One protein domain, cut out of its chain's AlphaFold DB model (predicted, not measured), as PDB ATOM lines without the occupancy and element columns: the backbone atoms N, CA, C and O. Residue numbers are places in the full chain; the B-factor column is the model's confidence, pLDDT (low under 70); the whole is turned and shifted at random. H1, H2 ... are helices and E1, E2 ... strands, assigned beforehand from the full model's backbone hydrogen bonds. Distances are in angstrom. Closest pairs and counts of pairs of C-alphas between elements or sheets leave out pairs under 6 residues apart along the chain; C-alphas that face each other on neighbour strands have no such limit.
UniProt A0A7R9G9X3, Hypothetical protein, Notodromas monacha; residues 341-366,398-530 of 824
ATOM      1  N   THR A 341     101.216 112.316  96.702       84.12
ATOM      2  CA  THR A 341     102.056 112.824  97.800       84.12
ATOM      3  C   THR A 341     101.735 112.130  99.125       84.12
ATOM      4  O   THR A 341     102.638 111.655  99.820       84.12
ATOM      5  N   LYS A 342     100.443 111.981  99.439       84.06
ATOM      6  CA  LYS A 342      99.951 111.271 100.627       84.06
ATOM      7  C   LYS A 342     100.253 109.777 100.551       84.06
ATOM      8  O   LYS A 342     100.660 109.194 101.552       84.06
ATOM      9  N   LEU A 343     100.135 109.171  99.372       86.00
ATOM     10  CA  LEU A 343     100.458 107.761  99.158       86.00
ATOM     11  C   LEU A 343     101.946 107.470  99.409       86.00
ATOM     12  O   LEU A 343     102.278 106.500 100.091       86.00
ATOM     13  N   LYS A 344     102.851 108.334  98.920       85.50
ATOM     14  CA  LYS A 344     104.292 108.238  99.218       85.50
ATOM     15  C   LYS A 344     104.569 108.359 100.716       85.50
ATOM     16  O   LYS A 344     105.396 107.614 101.240       85.50
ATOM     17  N   LEU A 345     103.865 109.257 101.408       86.31
ATOM     18  CA  LEU A 345     103.982 109.402 102.858       86.31
ATOM     19  C   LEU A 345     103.534 108.126 103.581       86.31
ATOM     20  O   LEU A 345     104.297 107.602 104.381       86.31
ATOM     21  N   ILE A 346     102.357 107.586 103.255       85.88
ATOM     22  CA  ILE A 346     101.838 106.337 103.839       85.88
ATOM     23  C   ILE A 346     102.836 105.193 103.616       85.88
ATOM     24  O   ILE A 346     103.261 104.549 104.575       85.88
ATOM     25  N   LYS A 347     103.297 104.976 102.378       87.31
ATOM     26  CA  LYS A 347     104.280 103.921 102.091       87.31
ATOM     27  C   LYS A 347     105.561 104.078 102.909       87.31
ATOM     28  O   LYS A 347     106.074 103.084 103.423       87.31
ATOM     29  N   LYS A 348     106.043 105.309 103.095       86.25
ATOM     30  CA  LYS A 348     107.231 105.582 103.909       86.25
ATOM     31  C   LYS A 348     106.979 105.302 105.391       86.25
ATOM     32  O   LYS A 348     107.796 104.629 106.014       86.25
ATOM     33  N   THR A 349     105.856 105.767 105.936       86.19
ATOM     34  CA  THR A 349     105.485 105.601 107.350       86.19
ATOM     35  C   THR A 349     105.327 104.127 107.731       86.19
ATOM     36  O   THR A 349     105.797 103.715 108.787       86.19
ATOM     37  N   PHE A 350     104.733 103.313 106.855       85.06
ATOM     38  CA  PHE A 350     104.472 101.889 107.100       85.06
ATOM     39  C   PHE A 350     105.562 100.942 106.562       85.06
ATOM     40  O   PHE A 350     105.396  99.724 106.612       85.06
ATOM     41  N   LYS A 351     106.682 101.474 106.046       85.25
ATOM     42  CA  LYS A 351     107.780 100.710 105.412       85.25
ATOM     43  C   LYS A 351     107.348  99.854 104.202       85.25
ATOM     44  O   LYS A 351     107.943  98.819 103.917       85.25
ATOM     45  N   LEU A 352     106.355 100.318 103.441       84.75
ATOM     46  CA  LEU A 352     105.784  99.652 102.258       84.75
ATOM     47  C   LEU A 352     106.356 100.184 100.928       84.75
ATOM     48  O   LEU A 352     105.762  99.986  99.872       84.75
ATOM     49  N   ASN A 353     107.493 100.887 100.956       83.88
ATOM     50  CA  ASN A 353     108.077 101.530  99.768       83.88
ATOM     51  C   ASN A 353     108.389 100.549  98.630       83.88
ATOM     52  O   ASN A 353     108.324 100.931  97.467       83.88
ATOM     53  N   GLN A 354     108.731  99.307  98.974       82.25
ATOM     54  CA  GLN A 354     109.096  98.259  98.019       82.25
ATOM     55  C   GLN A 354     107.888  97.476  97.482       82.25
ATOM     56  O   GLN A 354     108.072  96.663  96.588       82.25
ATOM     57  N   LEU A 355     106.679  97.706  98.009       86.06
ATOM     58  CA  LEU A 355     105.474  96.973  97.611       86.06
ATOM     59  C   LEU A 355     104.697  97.721  96.529       86.06
ATOM     60  O   LEU A 355     104.560  98.956  96.577       86.06
ATOM     61  N   SER A 356     104.121  96.977  95.585       87.75
ATOM     62  CA  SER A 356     103.229  97.551  94.580       87.75
ATOM     63  C   SER A 356     101.920  98.048  95.215       87.75
ATOM     64  O   SER A 356     101.430  97.526  96.217       87.75
ATOM     65  N   VAL A 357     101.351  99.125  94.655       86.62
ATOM     66  CA  VAL A 357     100.011  99.599  95.069       86.62
ATOM     67  C   VAL A 357      98.945  98.588  94.648       86.62
ATOM     68  O   VAL A 357      97.964  98.392  95.357       86.62
ATOM     69  N   GLU A 358      99.179  97.913  93.524       85.81
ATOM     70  CA  GLU A 358      98.303  96.889  92.973       85.81
ATOM     71  C   GLU A 358      98.091  95.734  93.952       85.81
ATOM     72  O   GLU A 358      96.946  95.394  94.222       85.81
ATOM     73  N   THR A 359      99.150  95.212  94.579       85.38
ATOM     74  CA  THR A 359      99.016  94.176  95.615       85.38
ATOM     75  C   THR A 359      98.192  94.658  96.805       85.38
ATOM     76  O   THR A 359      97.312  93.945  97.279       85.38
ATOM     77  N   LEU A 360      98.407  95.886  97.283       85.75
ATOM     78  CA  LEU A 360      97.639  96.413  98.416       85.75
ATOM     79  C   LEU A 360      96.151  96.594  98.071       85.75
ATOM     80  O   LEU A 360      95.289  96.282  98.893       85.75
ATOM     81  N   ASN A 361      95.850  97.041  96.852       85.19
ATOM     82  CA  ASN A 361      94.484  97.163  96.345       85.19
ATOM     83  C   ASN A 361      93.823  95.799  96.123       85.19
ATOM     84  O   ASN A 361      92.665  95.618  96.493       85.19
ATOM     85  N   ARG A 362      94.566  94.830  95.579       82.94
ATOM     86  CA  ARG A 362      94.131  93.440  95.387       82.94
ATOM     87  C   ARG A 362      93.702  92.803  96.711       82.94
ATOM     88  O   ARG A 362      92.682  92.129  96.788       82.94
ATOM     89  N   LEU A 363      94.412  93.130  97.788       80.31
ATOM     90  CA  LEU A 363      94.089  92.713  99.155       80.31
ATOM     91  C   LEU A 363      92.983  93.547  99.827       80.31
ATOM     92  O   LEU A 363      92.644  93.306 100.986       80.31
ATOM     93  N   GLY A 364      92.414  94.530  99.124       82.94
ATOM     94  CA  GLY A 364      91.344  95.394  99.620       82.94
ATOM     95  C   GLY A 364      91.779  96.357 100.725       82.94
ATOM     96  O   GLY A 364      90.950  96.736 101.552       82.94
ATOM     97  N   CYS A 365      93.062  96.722 100.784       87.94
ATOM     98  CA  CYS A 365      93.574  97.648 101.789       87.94
ATOM     99  C   CYS A 365      92.988  99.052 101.590       87.94
ATOM    100  O   CYS A 365      93.082  99.630 100.504       87.94
ATOM    101  N   VAL A 366      92.424  99.616 102.658       89.31
ATOM    102  CA  VAL A 366      91.903 100.990 102.676       89.31
ATOM    103  C   VAL A 366      92.622 101.821 103.729       89.31
ATOM    104  O   VAL A 366      93.052 101.303 104.766       89.31
ATOM    105  N   LEU A 398     104.432  97.423 110.599       83.75
ATOM    106  CA  LEU A 398     102.986  97.283 110.773       83.75
ATOM    107  C   LEU A 398     102.669  96.578 112.097       83.75
ATOM    108  O   LEU A 398     102.952  95.389 112.255       83.75
ATOM    109  N   LYS A 399     102.007  97.278 113.023       84.31
ATOM    110  CA  LYS A 399     101.491  96.696 114.268       84.31
ATOM    111  C   LYS A 399      99.970  96.663 114.250       84.31
ATOM    112  O   LYS A 399      99.325  97.676 114.000       84.31
ATOM    113  N   MET A 400      99.398  95.495 114.531       84.31
ATOM    114  CA  MET A 400      97.949  95.342 114.650       84.31
ATOM    115  C   MET A 400      97.451  96.062 115.911       84.31
ATOM    116  O   MET A 400      97.902  95.764 117.017       84.31
ATOM    117  N   GLU A 401      96.520  96.995 115.739       84.62
ATOM    118  CA  GLU A 401      95.877  97.751 116.820       84.62
ATOM    119  C   GLU A 401      94.552  97.103 117.240       84.62
ATOM    120  O   GLU A 401      94.271  96.952 118.428       84.62
ATOM    121  N   LYS A 402      93.724  96.721 116.259       83.94
ATOM    122  CA  LYS A 402      92.331  96.314 116.483       83.94
ATOM    123  C   LYS A 402      91.895  95.260 115.469       83.94
ATOM    124  O   LYS A 402      92.299  95.303 114.308       83.94
ATOM    125  N   VAL A 403      91.009  94.363 115.906       81.75
ATOM    126  CA  VAL A 403      90.243  93.455 115.040       81.75
ATOM    127  C   VAL A 403      88.755  93.666 115.302       81.75
ATOM    128  O   VAL A 403      88.325  93.651 116.457       81.75
ATOM    129  N   VAL A 404      87.972  93.865 114.245       80.50
ATOM    130  CA  VAL A 404      86.506  93.961 114.301       80.50
ATOM    131  C   VAL A 404      85.919  92.728 113.615       80.50
ATOM    132  O   VAL A 404      86.322  92.480 112.485       80.50
ATOM    133  N   PRO A 405      84.990  91.973 114.237       74.00
ATOM    134  CA  PRO A 405      84.470  92.155 115.595       74.00
ATOM    135  C   PRO A 405      85.486  91.730 116.674       74.00
ATOM    136  O   PRO A 405      86.297  90.822 116.468       74.00
ATOM    137  N   SER A 406      85.439  92.388 117.838       62.69
ATOM    138  CA  SER A 406      86.374  92.156 118.948       62.69
ATOM    139  C   SER A 406      86.367  90.697 119.419       62.69
ATOM    140  O   SER A 406      85.304  90.121 119.631       62.69
ATOM    141  N   GLY A 407      87.551  90.111 119.629       58.72
ATOM    142  CA  GLY A 407      87.712  88.719 120.085       58.72
ATOM    143  C   GLY A 407      87.878  87.684 118.965       58.72
ATOM    144  O   GLY A 407      88.137  86.516 119.244       58.72
ATOM    145  N   SER A 408      87.797  88.103 117.702       60.44
ATOM    146  CA  SER A 408      88.031  87.238 116.543       60.44
ATOM    147  C   SER A 408      89.530  86.964 116.367       60.44
ATOM    148  O   SER A 408      90.230  87.722 115.702       60.44
ATOM    149  N   MET A 409      90.056  85.891 116.968       59.41
ATOM    150  CA  MET A 409      91.442  85.444 116.747       59.41
ATOM    151  C   MET A 409      91.581  84.700 115.406       59.41
ATOM    152  O   MET A 409      91.835  83.497 115.348       59.41
ATOM    153  N   ILE A 410      91.367  85.428 114.312       67.56
ATOM    154  CA  ILE A 410      91.495  84.947 112.931       67.56
ATOM    155  C   ILE A 410      92.934  85.230 112.459       67.56
ATOM    156  O   ILE A 410      93.507  86.242 112.878       67.56
ATOM    157  N   PRO A 411      93.561  84.353 111.649       62.12
ATOM    158  CA  PRO A 411      94.875  84.633 111.078       62.12
ATOM    159  C   PRO A 411      94.936  85.992 110.365       62.12
ATOM    160  O   PRO A 411      93.939  86.506 109.862       62.12
ATOM    161  N   VAL A 412      96.125  86.585 110.360       59.59
ATOM    162  CA  VAL A 412      96.421  87.889 109.759       59.59
ATOM    163  C   VAL A 412      96.970  87.615 108.379       59.59
ATOM    164  O   VAL A 412      98.141  87.330 108.249       59.59
ATOM    165  N   GLY A 413      96.158  87.587 107.336       55.97
ATOM    166  CA  GLY A 413      96.643  87.090 106.049       55.97
ATOM    167  C   GLY A 413      96.133  87.894 104.882       55.97
ATOM    168  O   GLY A 413      94.931  88.105 104.758       55.97
ATOM    169  N   ALA A 414      97.064  88.257 104.007       52.94
ATOM    170  CA  ALA A 414      96.861  88.764 102.661       52.94
ATOM    171  C   ALA A 414      96.376  87.637 101.723       52.94
ATOM    172  O   ALA A 414      96.978  87.364 100.690       52.94
ATOM    173  N   CYS A 415      95.339  86.900 102.127       52.09
ATOM    174  CA  CYS A 415      94.856  85.763 101.360       52.09
ATOM    175  C   CYS A 415      93.636  86.185 100.551       52.09
ATOM    176  O   CYS A 415      92.588  86.515 101.110       52.09
ATOM    177  N   GLU A 416      93.776  86.151  99.229       54.25
ATOM    178  CA  GLU A 416      92.626  86.180  98.342       54.25
ATOM    179  C   GLU A 416      91.733  84.974  98.623       54.25
ATOM    180  O   GLU A 416      92.187  83.844  98.810       54.25
ATOM    181  N   SER A 417      90.433  85.227  98.635       48.19
ATOM    182  CA  SER A 417      89.390  84.247  98.920       48.19
ATOM    183  C   SER A 417      89.297  83.077  97.930       48.19
ATOM    184  O   SER A 417      88.455  82.202  98.123       48.19
ATOM    185  N   ALA A 418      90.064  83.083  96.835       41.56
ATOM    186  CA  ALA A 418      89.747  82.303  95.640       41.56
ATOM    187  C   ALA A 418      90.470  80.947  95.522       41.56
ATOM    188  O   ALA A 418      89.993  80.087  94.783       41.56
ATOM    189  N   HIS A 419      91.562  80.705  96.257       52.16
ATOM    190  CA  HIS A 419      92.403  79.514  96.053       52.16
ATOM    191  C   HIS A 419      92.781  78.818  97.366       52.16
ATOM    192  O   HIS A 419      93.950  78.686  97.718       52.16
ATOM    193  N   PHE A 420      91.776  78.359  98.117       60.44
ATOM    194  CA  PHE A 420      92.015  77.447  99.237       60.44
ATOM    195  C   PHE A 420      92.272  76.030  98.705       60.44
ATOM    196  O   PHE A 420      91.349  75.358  98.251       60.44
ATOM    197  N   GLY A 421      93.532  75.597  98.768       64.19
ATOM    198  CA  GLY A 421      94.004  74.288  98.310       64.19
ATOM    199  C   GLY A 421      95.419  74.399  97.733       64.19
ATOM    200  O   GLY A 421      95.722  75.355  97.029       64.19
ATOM    201  N   GLY A 422      96.309  73.460  98.066       82.88
ATOM    202  CA  GLY A 422      97.721  73.498  97.655       82.88
ATOM    203  C   GLY A 422      98.666  74.086  98.712       82.88
ATOM    204  O   GLY A 422      98.648  73.654  99.869       82.88
ATOM    205  N   THR A 423      99.525  75.035  98.316       88.19
ATOM    206  CA  THR A 423     100.622  75.567  99.151       88.19
ATOM    207  C   THR A 423     100.304  76.954  99.705       88.19
ATOM    208  O   THR A 423      99.910  77.830  98.946       88.19
ATOM    209  N   ALA A 424     100.551  77.178 100.997       89.88
ATOM    210  CA  ALA A 424     100.568  78.512 101.604       89.88
ATOM    211  C   ALA A 424     101.866  78.768 102.371       89.88
ATOM    212  O   ALA A 424     102.455  77.848 102.950       89.88
ATOM    213  N   VAL A 425     102.279  80.035 102.428       91.62
ATOM    214  CA  VAL A 425     103.422  80.483 103.230       91.62
ATOM    215  C   VAL A 425     102.932  81.124 104.525       91.62
ATOM    216  O   VAL A 425     102.127  82.052 104.505       91.62
ATOM    217  N   ILE A 426     103.426  80.647 105.667       91.25
ATOM    218  CA  ILE A 426     103.132  81.195 106.989       91.25
ATOM    219  C   ILE A 426     104.285  82.091 107.441       91.25
ATOM    220  O   ILE A 426     105.430  81.638 107.532       91.25
ATOM    221  N   THR A 427     103.976  83.333 107.803       91.19
ATOM    222  CA  THR A 427     104.940  84.312 108.325       91.19
ATOM    223  C   THR A 427     104.621  84.739 109.757       91.19
ATOM    224  O   THR A 427     103.548  84.476 110.307       91.19
ATOM    225  N   SER A 428     105.580  85.401 110.401       87.12
ATOM    226  CA  SER A 428     105.431  85.895 111.772       87.12
ATOM    227  C   SER A 428     104.714  87.243 111.864       87.12
ATOM    228  O   SER A 428     104.214  87.589 112.933       87.12
ATOM    229  N   ASN A 429     104.671  88.011 110.774       86.00
ATOM    230  CA  ASN A 429     104.123  89.362 110.736       86.00
ATOM    231  C   ASN A 429     103.525  89.701 109.357       86.00
ATOM    232  O   ASN A 429     103.842  89.070 108.346       86.00
ATOM    233  N   MET A 430     102.646  90.708 109.339       85.62
ATOM    234  CA  MET A 430     101.892  91.117 108.148       85.62
ATOM    235  C   MET A 430     102.792  91.662 107.033       85.62
ATOM    236  O   MET A 430     102.531  91.404 105.865       85.62
ATOM    237  N   LEU A 431     103.862  92.387 107.374       87.75
ATOM    238  CA  LEU A 431     104.772  92.968 106.385       87.75
ATOM    239  C   LEU A 431     105.445  91.880 105.535       87.75
ATOM    240  O   LEU A 431     105.478  91.985 104.313       87.75
ATOM    241  N   ASP A 432     105.925  90.816 106.176       89.44
ATOM    242  CA  ASP A 432     106.516  89.667 105.494       89.44
ATOM    243  C   ASP A 432     105.492  88.924 104.620       89.44
ATOM    244  O   ASP A 432     105.836  88.479 103.527       89.44
ATOM    245  N   ALA A 433     104.231  88.828 105.063       89.31
ATOM    246  CA  ALA A 433     103.164  88.240 104.249       89.31
ATOM    247  C   ALA A 433     102.873  89.084 102.999       89.31
ATOM    248  O   ALA A 433     102.788  88.535 101.906       89.31
ATOM    249  N   LEU A 434     102.798  90.413 103.141       88.94
ATOM    250  CA  LEU A 434     102.605  91.332 102.015       88.94
ATOM    251  C   LEU A 434     103.731  91.230 100.984       88.94
ATOM    252  O   LEU A 434     103.465  91.280  99.789       88.94
ATOM    253  N   VAL A 435     104.976  91.062 101.435       90.06
ATOM    254  CA  VAL A 435     106.134  90.868 100.549       90.06
ATOM    255  C   VAL A 435     106.004  89.584  99.734       90.06
ATOM    256  O   VAL A 435     106.262  89.601  98.536       90.06
ATOM    257  N   ILE A 436     105.574  88.483 100.348       90.00
ATOM    258  CA  ILE A 436     105.367  87.222  99.622       90.00
ATOM    259  C   ILE A 436     104.212  87.354  98.628       90.00
ATOM    260  O   ILE A 436     104.373  86.962  97.477       90.00
ATOM    261  N   SER A 437     103.092  87.959  99.036       88.00
ATOM    262  CA  SER A 437     101.935  88.191  98.160       88.00
ATOM    263  C   SER A 437     102.213  89.148  97.000       88.00
ATOM    264  O   SER A 437     101.486  89.126  96.012       88.00
ATOM    265  N   ASP A 438     103.204  90.030  97.130       88.56
ATOM    266  CA  ASP A 438     103.605  90.962  96.072       88.56
ATOM    267  C   ASP A 438     104.568  90.327  95.066       88.56
ATOM    268  O   ASP A 438     104.563  90.688  93.895       88.56
ATOM    269  N   GLN A 439     105.399  89.391  95.525       89.50
ATOM    270  CA  GLN A 439     106.486  88.805  94.736       89.50
ATOM    271  C   GLN A 439     106.166  87.405  94.203       89.50
ATOM    272  O   GLN A 439     106.942  86.859  93.421       89.50
ATOM    273  N   THR A 440     105.073  86.793  94.659       88.00
ATOM    274  CA  THR A 440     104.676  85.427  94.307       88.00
ATOM    275  C   THR A 440     103.157  85.312  94.223       88.00
ATOM    276  O   THR A 440     102.442  86.025  94.923       88.00
ATOM    277  N   ASP A 441     102.678  84.331  93.459       84.44
ATOM    278  CA  ASP A 441     101.259  83.955  93.420       84.44
ATOM    279  C   ASP A 441     100.866  83.000  94.565       84.44
ATOM    280  O   ASP A 441      99.740  82.506  94.624       84.44
ATOM    281  N   VAL A 442     101.793  82.702  95.486       86.44
ATOM    282  CA  VAL A 442     101.543  81.786  96.603       86.44
ATOM    283  C   VAL A 442     100.842  82.540  97.739       86.44
ATOM    284  O   VAL A 442     101.371  83.541  98.232       86.44
ATOM    285  N   PRO A 443      99.689  82.051  98.232       86.56
ATOM    286  CA  PRO A 443      98.987  82.672  99.350       86.56
ATOM    287  C   PRO A 443      99.857  82.794 100.609       86.56
ATOM    288  O   PRO A 443     100.481  81.823 101.050       86.56
ATOM    289  N   ALA A 444      99.861  83.982 101.222       88.44
ATOM    290  CA  ALA A 444     100.655  84.284 102.412       88.44
ATOM    291  C   ALA A 444      99.777  84.603 103.632       88.44
ATOM    292  O   ALA A 444      98.839  85.404 103.578       88.44
ATOM    293  N   ILE A 445     100.105  83.985 104.767       87.75
ATOM    294  CA  ILE A 445      99.338  84.051 106.013       87.75
ATOM    295  C   ILE A 445     100.277  84.438 107.158       87.75
ATOM    296  O   ILE A 445     101.124  83.652 107.573       87.75
ATOM    297  N   ALA A 446     100.106  85.619 107.737       86.62
ATOM    298  CA  ALA A 446     100.769  85.992 108.980       86.62
ATOM    299  C   ALA A 446     100.011  85.491 110.220       86.62
ATOM    300  O   ALA A 446      98.777  85.433 110.300       86.62
ATOM    301  N   LEU A 447     100.776  85.127 111.245       83.94
ATOM    302  CA  LEU A 447     100.217  84.658 112.506       83.94
ATOM    303  C   LEU A 447      99.709  85.824 113.372       83.94
ATOM    304  O   LEU A 447     100.426  86.804 113.570       83.94
ATOM    305  N   PRO A 448      98.513  85.705 113.984       72.38
ATOM    306  CA  PRO A 448      97.885  86.803 114.723       72.38
ATOM    307  C   PRO A 448      98.615  87.168 116.019       72.38
ATOM    308  O   PRO A 448      98.506  88.292 116.498       72.38
ATOM    309  N   CYS A 449      99.371  86.230 116.594       71.56
ATOM    310  CA  CYS A 449     100.181  86.443 117.796       71.56
ATOM    311  C   CYS A 449     101.676  86.201 117.528       71.56
ATOM    312  O   CYS A 449     102.419  85.828 118.441       71.56
ATOM    313  N   GLY A 450     102.104  86.351 116.269       77.69
ATOM    314  CA  GLY A 450     103.458  86.024 115.835       77.69
ATOM    315  C   GLY A 450     103.845  84.573 116.137       77.69
ATOM    316  O   GLY A 450     103.023  83.660 116.064       77.69
ATOM    317  N   MET A 451     105.110  84.358 116.497       77.81
ATOM    318  CA  MET A 451     105.691  83.021 116.690       77.81
ATOM    319  C   MET A 451     105.360  82.377 118.046       77.81
ATOM    320  O   MET A 451     105.544  81.174 118.226       77.81
ATOM    321  N   HIS A 452     104.892  83.158 119.023       73.06
ATOM    322  CA  HIS A 452     104.802  82.714 120.418       73.06
ATOM    323  C   HIS A 452     103.587  81.827 120.697       73.06
ATOM    324  O   HIS A 452     103.619  80.965 121.578       73.06
ATOM    325  N   ARG A 453     102.479  82.055 119.984       72.62
ATOM    326  CA  ARG A 453     101.216  81.358 120.231       72.62
ATOM    327  C   ARG A 453     100.410  81.232 118.947       72.62
ATOM    328  O   ARG A 453     100.150  82.218 118.276       72.62
ATOM    329  N   LEU A 454      99.925  80.020 118.689       75.81
ATOM    330  CA  LEU A 454      98.892  79.761 117.690       75.81
ATOM    331  C   LEU A 454      97.554  79.517 118.406       75.81
ATOM    332  O   LEU A 454      97.453  78.499 119.110       75.81
ATOM    333  N   PRO A 455      96.578  80.439 118.289       75.31
ATOM    334  CA  PRO A 455      95.210  80.236 118.763       75.31
ATOM    335  C   PRO A 455      94.572  79.001 118.118       75.31
ATOM    336  O   PRO A 455      94.922  78.617 117.002       75.31
ATOM    337  N   GLN A 456      93.646  78.352 118.822       72.69
ATOM    338  CA  GLN A 456      93.025  77.121 118.317       72.69
ATOM    339  C   GLN A 456      92.093  77.406 117.144       72.69
ATOM    340  O   GLN A 456      91.991  76.600 116.226       72.69
ATOM    341  N   GLU A 457      91.464  78.576 117.151       71.12
ATOM    342  CA  GLU A 457      90.590  79.076 116.099       71.12
ATOM    343  C   GLU A 457      91.338  79.149 114.770       71.12
ATOM    344  O   GLU A 457      90.780  78.813 113.731       71.12
ATOM    345  N   THR A 458      92.627  79.504 114.810       75.94
ATOM    346  CA  THR A 458      93.512  79.569 113.640       75.94
ATOM    347  C   THR A 458      93.722  78.202 112.983       75.94
ATOM    348  O   THR A 458      93.941  78.141 111.777       75.94
ATOM    349  N   LEU A 459      93.605  77.096 113.730       80.31
ATOM    350  CA  LEU A 459      93.777  75.747 113.177       80.31
ATOM    351  C   LEU A 459      92.699  75.412 112.146       80.31
ATOM    352  O   LEU A 459      93.016  74.810 111.127       80.31
ATOM    353  N   PHE A 460      91.458  75.863 112.367       79.88
ATOM    354  CA  PHE A 460      90.361  75.649 111.420       79.88
ATOM    355  C   PHE A 460      90.651  76.290 110.057       79.88
ATOM    356  O   PHE A 460      90.358  75.708 109.018       79.88
ATOM    357  N   TRP A 461      91.276  77.468 110.058       77.94
ATOM    358  CA  TRP A 461      91.636  78.210 108.845       77.94
ATOM    359  C   TRP A 461      92.812  77.597 108.086       77.94
ATOM    360  O   TRP A 461      92.928  77.761 106.875       77.94
ATOM    361  N   LEU A 462      93.691  76.897 108.802       82.81
ATOM    362  CA  LEU A 462      94.874  76.267 108.229       82.81
ATOM    363  C   LEU A 462      94.618  74.821 107.788       82.81
ATOM    364  O   LEU A 462      95.538  74.178 107.294       82.81
ATOM    365  N   GLU A 463      93.409  74.292 107.973       84.56
ATOM    366  CA  GLU A 463      93.106  72.874 107.760       84.56
ATOM    367  C   GLU A 463      93.141  72.464 106.280       84.56
ATOM    368  O   GLU A 463      93.640  71.392 105.961       84.56
ATOM    369  N   ASN A 464      92.666  73.324 105.375       80.88
ATOM    370  CA  ASN A 464      92.491  72.988 103.955       80.88
ATOM    371  C   ASN A 464      93.774  73.095 103.106       80.88
ATOM    372  O   ASN A 464      93.734  72.836 101.907       80.88
ATOM    373  N   TRP A 465      94.908  73.476 103.701       85.56
ATOM    374  CA  TRP A 465      96.181  73.602 102.985       85.56
ATOM    375  C   TRP A 465      96.951  72.283 102.984       85.56
ATOM    376  O   TRP A 465      97.240  71.724 104.045       85.56
ATOM    377  N   GLU A 466      97.335  71.809 101.803       88.00
ATOM    378  CA  GLU A 466      98.083  70.559 101.638       88.00
ATOM    379  C   GLU A 466      99.559  70.713 101.994       88.00
ATOM    380  O   GLU A 466     100.163  69.777 102.506       88.00
ATOM    381  N   LYS A 467     100.131  71.901 101.765       90.38
ATOM    382  CA  LYS A 467     101.520  72.235 102.086       90.38
ATOM    383  C   LYS A 467     101.584  73.586 102.792       90.38
ATOM    384  O   LYS A 467     101.059  74.582 102.304       90.38
ATOM    385  N   LEU A 468     102.256  73.630 103.940       92.31
ATOM    386  CA  LEU A 468     102.483  74.853 104.711       92.31
ATOM    387  C   LEU A 468     103.978  75.137 104.810       92.31
ATOM    388  O   LEU A 468     104.699  74.390 105.466       92.31
ATOM    389  N   VAL A 469     104.445  76.222 104.198       93.69
ATOM    390  CA  VAL A 469     105.845  76.659 104.259       93.69
ATOM    391  C   VAL A 469     105.990  77.736 105.327       93.69
ATOM    392  O   VAL A 469     105.406  78.801 105.211       93.69
ATOM    393  N   MET A 470     106.768  77.494 106.376       92.75
ATOM    394  CA  MET A 470     106.997  78.473 107.442       92.75
ATOM    395  C   MET A 470     108.271  79.276 107.175       92.75
ATOM    396  O   MET A 470     109.358  78.707 107.037       92.75
ATOM    397  N   TRP A 471     108.151  80.605 107.159       92.62
ATOM    398  CA  TRP A 471     109.280  81.523 107.006       92.62
ATOM    399  C   TRP A 471     109.213  82.620 108.072       92.62
ATOM    400  O   TRP A 471     108.565  83.653 107.916       92.62
ATOM    401  N   PHE A 472     109.855  82.352 109.209       87.50
ATOM    402  CA  PHE A 472     109.775  83.188 110.412       87.50
ATOM    403  C   PHE A 472     111.005  84.068 110.635       87.50
ATOM    404  O   PHE A 472     110.889  85.135 111.230       87.50
ATOM    405  N   GLY A 473     112.156  83.667 110.104       81.81
ATOM    406  CA  GLY A 473     113.425  84.341 110.333       81.81
ATOM    407  C   GLY A 473     114.546  83.325 110.483       81.81
ATOM    408  O   GLY A 473     114.386  82.156 110.126       81.81
ATOM    409  N   THR A 474     115.683  83.783 110.998       77.62
ATOM    410  CA  THR A 474     116.920  82.993 111.063       77.62
ATOM    411  C   THR A 474     117.425  82.717 112.467       77.62
ATOM    412  O   THR A 474     118.389  81.977 112.648       77.62
ATOM    413  N   ASP A 475     116.770  83.280 113.472       75.88
ATOM    414  CA  ASP A 475     117.114  83.096 114.869       75.88
ATOM    415  C   ASP A 475     116.634  81.739 115.414       75.88
ATOM    416  O   ASP A 475     115.744  81.070 114.880       75.88
ATOM    417  N   GLN A 476     117.225  81.325 116.534       71.00
ATOM    418  CA  GLN A 476     116.895  80.056 117.179       71.00
ATOM    419  C   GLN A 476     115.431  80.000 117.653       71.00
ATOM    420  O   GLN A 476     114.835  78.920 117.648       71.00
ATOM    421  N   GLN A 477     114.828  81.135 118.035       74.94
ATOM    422  CA  GLN A 477     113.431  81.164 118.477       74.94
ATOM    423  C   GLN A 477     112.481  80.916 117.302       74.94
ATOM    424  O   GLN A 477     111.536  80.141 117.457       74.94
ATOM    425  N   SER A 478     112.783  81.462 116.117       80.06
ATOM    426  CA  SER A 478     112.078  81.134 114.869       80.06
ATOM    427  C   SER A 478     112.062  79.631 114.602       80.06
ATOM    428  O   SER A 478     111.000  79.058 114.353       80.06
ATOM    429  N   TRP A 479     113.210  78.956 114.713       79.06
ATOM    430  CA  TRP A 479     113.286  77.508 114.491       79.06
ATOM    431  C   TRP A 479     112.473  76.700 115.512       79.06
ATOM    432  O   TRP A 479     111.737  75.777 115.152       79.06
ATOM    433  N   LEU A 480     112.563  77.058 116.795       78.12
ATOM    434  CA  LEU A 480     111.770  76.412 117.844       78.12
ATOM    435  C   LEU A 480     110.265  76.613 117.619       78.12
ATOM    436  O   LEU A 480     109.489  75.670 117.804       78.12
ATOM    437  N   ALA A 481     109.860  77.801 117.167       81.62
ATOM    438  CA  ALA A 481     108.479  78.102 116.824       81.62
ATOM    439  C   ALA A 481     107.987  77.261 115.638       81.62
ATOM    440  O   ALA A 481     106.935  76.634 115.757       81.62
ATOM    441  N   VAL A 482     108.761  77.151 114.548       86.50
ATOM    442  CA  VAL A 482     108.438  76.274 113.404       86.50
ATOM    443  C   VAL A 482     108.134  74.854 113.881       86.50
ATOM    444  O   VAL A 482     107.080  74.303 113.567       86.50
ATOM    445  N   ARG A 483     109.007  74.269 114.714       81.88
ATOM    446  CA  ARG A 483     108.804  72.905 115.234       81.88
ATOM    447  C   ARG A 483     107.563  72.793 116.120       81.88
ATOM    448  O   ARG A 483     106.818  71.818 116.020       81.88
ATOM    449  N   ALA A 484     107.337  73.765 117.000       81.31
ATOM    450  CA  ALA A 484     106.181  73.765 117.892       81.31
ATOM    451  C   ALA A 484     104.853  73.902 117.126       81.31
ATOM    452  O   ALA A 484     103.854  73.288 117.509       81.31
ATOM    453  N   LEU A 485     104.839  74.685 116.045       85.06
ATOM    454  CA  LEU A 485     103.670  74.866 115.188       85.06
ATOM    455  C   LEU A 485     103.442  73.670 114.263       85.06
ATOM    456  O   LEU A 485     102.301  73.228 114.143       85.06
ATOM    457  N   ALA A 486     104.500  73.087 113.695       87.44
ATOM    458  CA  ALA A 486     104.405  71.899 112.845       87.44
ATOM    459  C   ALA A 486     103.727  70.726 113.568       87.44
ATOM    460  O   ALA A 486     102.828  70.091 113.021       87.44
ATOM    461  N   LYS A 487     104.048  70.524 114.855       81.75
ATOM    462  CA  LYS A 487     103.376  69.534 115.714       81.75
ATOM    463  C   LYS A 487     101.862  69.727 115.819       81.75
ATOM    464  O   LYS A 487     101.134  68.750 115.952       81.75
ATOM    465  N   LYS A 488     101.381  70.975 115.798       80.38
ATOM    466  CA  LYS A 488      99.945  71.298 115.892       80.38
ATOM    467  C   LYS A 488      99.235  71.223 114.546       80.38
ATOM    468  O   LYS A 488      98.048  70.923 114.512       80.38
ATOM    469  N   LEU A 489      99.945  71.551 113.470       84.19
ATOM    470  CA  LEU A 489      99.390  71.670 112.125       84.19
ATOM    471  C   LEU A 489      99.471  70.362 111.332       84.19
ATOM    472  O   LEU A 489      98.767  70.232 110.338       84.19
ATOM    473  N   GLY A 490     100.264  69.393 111.785       82.88
ATOM    474  CA  GLY A 490     100.530  68.137 111.089       82.88
ATOM    475  C   GLY A 490     101.898  68.194 110.419       82.88
ATOM    476  O   GLY A 490     102.072  68.872 109.410       82.88
ATOM    477  N   GLU A 491     102.873  67.484 110.992       82.19
ATOM    478  CA  GLU A 491     104.286  67.562 110.585       82.19
ATOM    479  C   GLU A 491     104.499  67.181 109.112       82.19
ATOM    480  O   GLU A 491     105.283  67.832 108.429       82.19
ATOM    481  N   SER A 492     103.743  66.205 108.597       83.50
ATOM    482  CA  SER A 492     103.880  65.679 107.229       83.50
ATOM    483  C   SER A 492     103.684  66.717 106.123       83.50
ATOM    484  O   SER A 492     104.224  66.552 105.033       83.50
ATOM    485  N   ARG A 493     102.933  67.788 106.396       88.62
ATOM    486  CA  ARG A 493     102.665  68.875 105.444       88.62
ATOM    487  C   ARG A 493     103.427  70.164 105.735       88.62
ATOM    488  O   ARG A 493     103.257  71.153 105.022       88.62
ATOM    489  N   CYS A 494     104.211  70.193 106.808       91.56
ATOM    490  CA  CYS A 494     104.914  71.392 107.240       91.56
ATOM    491  C   CYS A 494     106.327  71.422 106.659       91.56
ATOM    492  O   CYS A 494     107.108  70.484 106.806       91.56
ATOM    493  N   PHE A 495     106.667  72.545 106.044       92.44
ATOM    494  CA  PHE A 495     107.963  72.856 105.467       92.44
ATOM    495  C   PHE A 495     108.500  74.132 106.105       92.44
ATOM    496  O   PHE A 495     107.757  74.902 106.713       92.44
ATOM    497  N   TYR A 496     109.796  74.372 105.967       90.69
ATOM    498  CA  TYR A 496     110.438  75.580 106.452       90.69
ATOM    499  C   TYR A 496     111.523  76.056 105.495       90.69
ATOM    500  O   TYR A 496     112.194  75.259 104.831       90.69
ATOM    501  N   VAL A 497     111.714  77.371 105.447       90.12
ATOM    502  CA  VAL A 497     112.844  77.977 104.739       90.12
ATOM    503  C   VAL A 497     114.092  77.821 105.601       90.12
ATOM    504  O   VAL A 497     114.114  78.259 106.750       90.12
ATOM    505  N   ASN A 498     115.121  77.158 105.067       81.44
ATOM    506  CA  ASN A 498     116.323  76.810 105.822       81.44
ATOM    507  C   ASN A 498     117.188  78.051 106.134       81.44
ATOM    508  O   ASN A 498     117.798  78.589 105.205       81.44
ATOM    509  N   PRO A 499     117.357  78.437 107.415       74.81
ATOM    510  CA  PRO A 499     118.168  79.596 107.795       74.81
ATOM    511  C   PRO A 499     119.646  79.498 107.403       74.81
ATOM    512  O   PRO A 499     120.301  80.514 107.200       74.81
ATOM    513  N   ALA A 500     120.188  78.276 107.306       71.06
ATOM    514  CA  ALA A 500     121.586  78.061 106.928       71.06
ATOM    515  C   ALA A 500     121.849  78.353 105.443       71.06
ATOM    516  O   ALA A 500     122.980  78.622 105.057       71.06
ATOM    517  N   GLN A 501     120.805  78.270 104.617       75.38
ATOM    518  CA  GLN A 501     120.868  78.548 103.186       75.38
ATOM    519  C   GLN A 501     120.412  79.980 102.883       75.38
ATOM    520  O   GLN A 501     120.971  80.631 102.007       75.38
ATOM    521  N   TRP A 502     119.436  80.483 103.643       79.19
ATOM    522  CA  TRP A 502     118.832  81.797 103.461       79.19
ATOM    523  C   TRP A 502     118.881  82.586 104.771       79.19
ATOM    524  O   TRP A 502     118.157  82.294 105.720       79.19
ATOM    525  N   SER A 503     119.734  83.611 104.823       75.81
ATOM    526  CA  SER A 503     120.057  84.354 106.050       75.81
ATOM    527  C   SER A 503     119.044  85.454 106.427       75.81
ATOM    528  O   SER A 503     119.236  86.161 107.422       75.81
ATOM    529  N   TRP A 504     117.941  85.596 105.680       82.06
ATOM    530  CA  TRP A 504     116.982  86.699 105.818       82.06
ATOM    531  C   TRP A 504     115.523  86.229 105.923       82.06
ATOM    532  O   TRP A 504     115.137  85.207 105.358       82.06
ATOM    533  N   GLY A 505     114.695  87.011 106.625       84.75
ATOM    534  CA  GLY A 505     113.230  86.935 106.518       84.75
ATOM    535  C   GLY A 505     112.716  87.593 105.225       84.75
ATOM    536  O   GLY A 505     113.487  88.328 104.596       84.75
ATOM    537  N   PRO A 506     111.442  87.388 104.840       87.81
ATOM    538  CA  PRO A 506     110.901  87.810 103.543       87.81
ATOM    539  C   PRO A 506     111.164  89.278 103.184       87.81
ATOM    540  O   PRO A 506     111.738  89.565 102.134       87.81
ATOM    541  N   HIS A 507     110.843  90.218 104.076       86.69
ATOM    542  CA  HIS A 507     111.032  91.647 103.816       86.69
ATOM    543  C   HIS A 507     112.502  92.042 103.605       86.69
ATOM    544  O   HIS A 507     112.832  92.824 102.710       86.69
ATOM    545  N   LYS A 508     113.419  91.468 104.396       85.62
ATOM    546  CA  LYS A 508     114.864  91.699 104.231       85.62
ATOM    547  C   LYS A 508     115.403  91.034 102.964       85.62
ATOM    548  O   LYS A 508     116.279  91.601 102.319       85.62
ATOM    549  N   ALA A 509     114.882  89.863 102.600       86.94
ATOM    550  CA  ALA A 509     115.251  89.183 101.365       86.94
ATOM    551  C   ALA A 509     114.886  90.035 100.137       86.94
ATOM    552  O   ALA A 509     115.731  90.201  99.259       86.94
ATOM    553  N   LEU A 510     113.704  90.667 100.128       86.56
ATOM    554  CA  LEU A 510     113.309  91.607  99.070       86.56
ATOM    555  C   LEU A 510     114.256  92.814  98.997       86.56
ATOM    556  O   LEU A 510     114.746  93.159  97.923       86.56
ATOM    557  N   SER A 511     114.593  93.410 100.147       84.94
ATOM    558  CA  SER A 511     115.542  94.534 100.212       84.94
ATOM    559  C   SER A 511     116.933  94.190  99.664       84.94
ATOM    560  O   SER A 511     117.601  95.054  99.103       84.94
ATOM    561  N   ASN A 512     117.351  92.927  99.781       84.75
ATOM    562  CA  ASN A 512     118.621  92.417  99.262       84.75
ATOM    563  C   ASN A 512     118.515  91.828  97.842       84.75
ATOM    564  O   ASN A 512     119.432  91.135  97.406       84.75
ATOM    565  N   LYS A 513     117.419  92.093  97.113       83.06
ATOM    566  CA  LYS A 513     117.158  91.580  95.751       83.06
ATOM    567  C   LYS A 513     117.144  90.044  95.653       83.06
ATOM    568  O   LYS A 513     117.489  89.480  94.616       83.06
ATOM    569  N   GLY A 514     116.760  89.355  96.727       82.31
ATOM    570  CA  GLY A 514     116.571  87.906  96.727       82.31
ATOM    571  C   GLY A 514     115.328  87.493  95.933       82.31
ATOM    572  O   GLY A 514     114.301  88.163  95.989       82.31
ATOM    573  N   ASN A 515     115.402  86.368  95.217       88.88
ATOM    574  CA  ASN A 515     114.252  85.804  94.507       88.88
ATOM    575  C   ASN A 515     113.343  85.050  95.496       88.88
ATOM    576  O   ASN A 515     113.631  83.912  95.864       88.88
ATOM    577  N   ILE A 516     112.260  85.700  95.931       90.69
ATOM    578  CA  ILE A 516     111.327  85.175  96.940       90.69
ATOM    579  C   ILE A 516     110.670  83.862  96.487       90.69
ATOM    580  O   ILE A 516     110.601  82.929  97.284       90.69
ATOM    581  N   ALA A 517     110.261  83.754  95.217       89.88
ATOM    582  CA  ALA A 517     109.638  82.545  94.670       89.88
ATOM    583  C   ALA A 517     110.571  81.329  94.786       89.88
ATOM    584  O   ALA A 517     110.211  80.316  95.383       89.88
ATOM    585  N   ARG A 518     111.826  81.481  94.344       90.00
ATOM    586  CA  ARG A 518     112.842  80.422  94.439       90.00
ATOM    587  C   ARG A 518     113.099  79.979  95.883       90.00
ATOM    588  O   ARG A 518     113.293  78.795  96.139       90.00
ATOM    589  N   ILE A 519     113.114  80.916  96.833       91.38
ATOM    590  CA  ILE A 519     113.350  80.602  98.252       91.38
ATOM    591  C   ILE A 519     112.212  79.743  98.822       91.38
ATOM    592  O   ILE A 519     112.468  78.811  99.588       91.38
ATOM    593  N   VAL A 520     110.965  80.044  98.447       90.25
ATOM    594  CA  VAL A 520     109.785  79.269  98.859       90.25
ATOM    595  C   VAL A 520     109.803  77.868  98.238       90.25
ATOM    596  O   VAL A 520     109.494  76.896  98.934       90.25
ATOM    597  N   ASP A 521     110.224  77.740  96.979       89.06
ATOM    598  CA  ASP A 521     110.334  76.447  96.289       89.06
ATOM    599  C   ASP A 521     111.399  75.531  96.911       89.06
ATOM    600  O   ASP A 521     111.190  74.323  97.038       89.06
ATOM    601  N   GLU A 522     112.510  76.101  97.382       89.69
ATOM    602  CA  GLU A 522     113.598  75.374  98.054       89.69
ATOM    603  C   GLU A 522     113.309  75.043  99.540       89.69
ATOM    604  O   GLU A 522     114.187  74.553 100.264       89.69
ATOM    605  N   ALA A 523     112.089  75.295 100.031       89.75
ATOM    606  CA  ALA A 523     111.701  74.977 101.403       89.75
ATOM    607  C   ALA A 523     111.799  73.469 101.703       89.75
ATOM    608  O   ALA A 523     111.418  72.613 100.903       89.75
ATOM    609  N   ARG A 524     112.273  73.129 102.907       87.12
ATOM    610  CA  ARG A 524     112.551  71.746 103.330       87.12
ATOM    611  C   ARG A 524     111.486  71.222 104.291       87.12
ATOM    612  O   ARG A 524     110.949  72.012 105.063       87.12
ATOM    613  N   PRO A 525     111.181  69.914 104.297       86.62
ATOM    614  CA  PRO A 525     110.212  69.347 105.231       86.62
ATOM    615  C   PRO A 525     110.686  69.489 106.684       86.62
ATOM    616  O   PRO A 525     111.870  69.317 106.993       86.62
ATOM    617  N   VAL A 526     109.758  69.789 107.593       79.50
ATOM    618  CA  VAL A 526     110.002  69.786 109.041       79.50
ATOM    619  C   VAL A 526     110.048  68.318 109.486       79.50
ATOM    620  O   VAL A 526     109.037  67.630 109.457       79.50
ATOM    621  N   SER A 527     111.247  67.827 109.814       67.12
ATOM    622  CA  SER A 527     111.599  66.424 110.121       67.12
ATOM    623  C   SER A 527     110.521  65.577 110.825       67.12
ATOM    624  O   SER A 527     109.904  66.039 111.782       67.12
ATOM    625  N   HIS A 528     110.425  64.301 110.439       58.31
ATOM    626  CA  HIS A 528     109.533  63.282 111.007       58.31
ATOM    627  C   HIS A 528     109.847  62.957 112.483       58.31
ATOM    628  O   HIS A 528     111.008  62.747 112.833       58.31
ATOM    629  N   LYS A 529     108.816  62.838 113.333       51.69
ATOM    630  CA  LYS A 529     108.915  62.492 114.768       51.69
ATOM    631  C   LYS A 529     109.840  61.311 115.093       51.69
ATOM    632  O   LYS A 529     110.534  61.350 116.106       51.69
ATOM    633  N   ASP A 530     109.849  60.290 114.240       56.88
ATOM    634  CA  ASP A 530     110.601  59.047 114.468       56.88
ATOM    635  C   ASP A 530     111.937  58.977 113.702       56.88
ATOM    636  O   ASP A 530     112.611  57.952 113.739       56.88
TER     637      ASP A 530
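AT A GLANCE: This is residues 341 to 366 and 398 to 530 of the 824 residues of the protein "Hypothetical protein" of Notodromas monacha (UniProt A0A7R9G9X3). A small twisted sheet of five strands makes the core, with H3 over one face towards E2 and E4 and H5 over the opposite face towards E5 and E6. H2 and H6 pack on H3, while H1 lies at one far end of the long axis and the tail to Asp 530 at the other. The printed part has 159 residues with seven named helices and six named strands, in the order H1 H2 E1 E2 E3 H3 E4 H4 E5 H5 E6 H6 H7; the class is mixed, helices and strands. The sheet, E2 E4 E3 E5 E6, is mixed. The whole is compact, with a radius of gyration of the C-alphas of 15.3 A and spans of 57 by 38 by 29 A.

IN THESE COORDINATES: Find C-alpha 341 at (102.056, 112.824, 97.800), where H1, residues 341 to 349, begins; H2 is 357 to 362. After the cut come E1, 398 to 404, 17.2 A long, E2, 412 to 414, and E3, 423 to 427. H3, 430 to 439, runs 14.4 A, then come E4, 444 to 446, H4, 456 to 461, and E5, 467 to 471. H5, 476 to 489, runs 20.1 A from C-alpha 476 at (116.895, 80.056, 117.179). E6 is 494 to 496, H6 506 to 511, and H7 516 to 521, ending at C-alpha 521 (110.334, 76.447, 96.289).

HOW THE PARTS SIT: Look first at the sheet: E2 is antiparallel to E4, with N 446 and O 412 2.7 A apart. E4 and E3 are parallel, with N 445 and O 425 at 2.8 A; so are E3 and E5, N 426 and O 469 at 2.7 A, and E5 and E6, N 470 and O 495 at 2.8 A. E3, H3, E4 and E5, H5, E6 are strand-helix-strand units, parallel neighbour strands with a helix between; E4, H4, E5 is a split one, with E3 between its strands; each crossover is right-handed. H3, height 7.2 A, and H5, 9.2 A, lie on opposite faces, giving three layers, helices on both faces of the sheet. H3 touches H2 at Asp 438 and Thr 359, C-alphas 5.6 A apart, and H6 at Asp 432 and Pro 506, 5.1 A. H7 only grazes the sheet with residues 519 to 521. H4 is close to but not clearly touching H5, and E1 pairs with no named strand. Every O i to N i+4 pair is within hydrogen-bond range in H1, H2, H3, H6 and H7; H5 has 9 of 10, H4 0 of 2, with 3 of 3 O i to N i+3.

THE WHOLE: C-alphas 341 and 530 are the two farthest apart, 56.9 A. Residues 367 to 397 are not printed; C-alphas 366 and 398 stand 14.2 A apart across this cut. Of the links printed whole, none is long. Mean pLDDT of the printed part is 80.9; residues 406 to 421 and 527 to 530 are under 70.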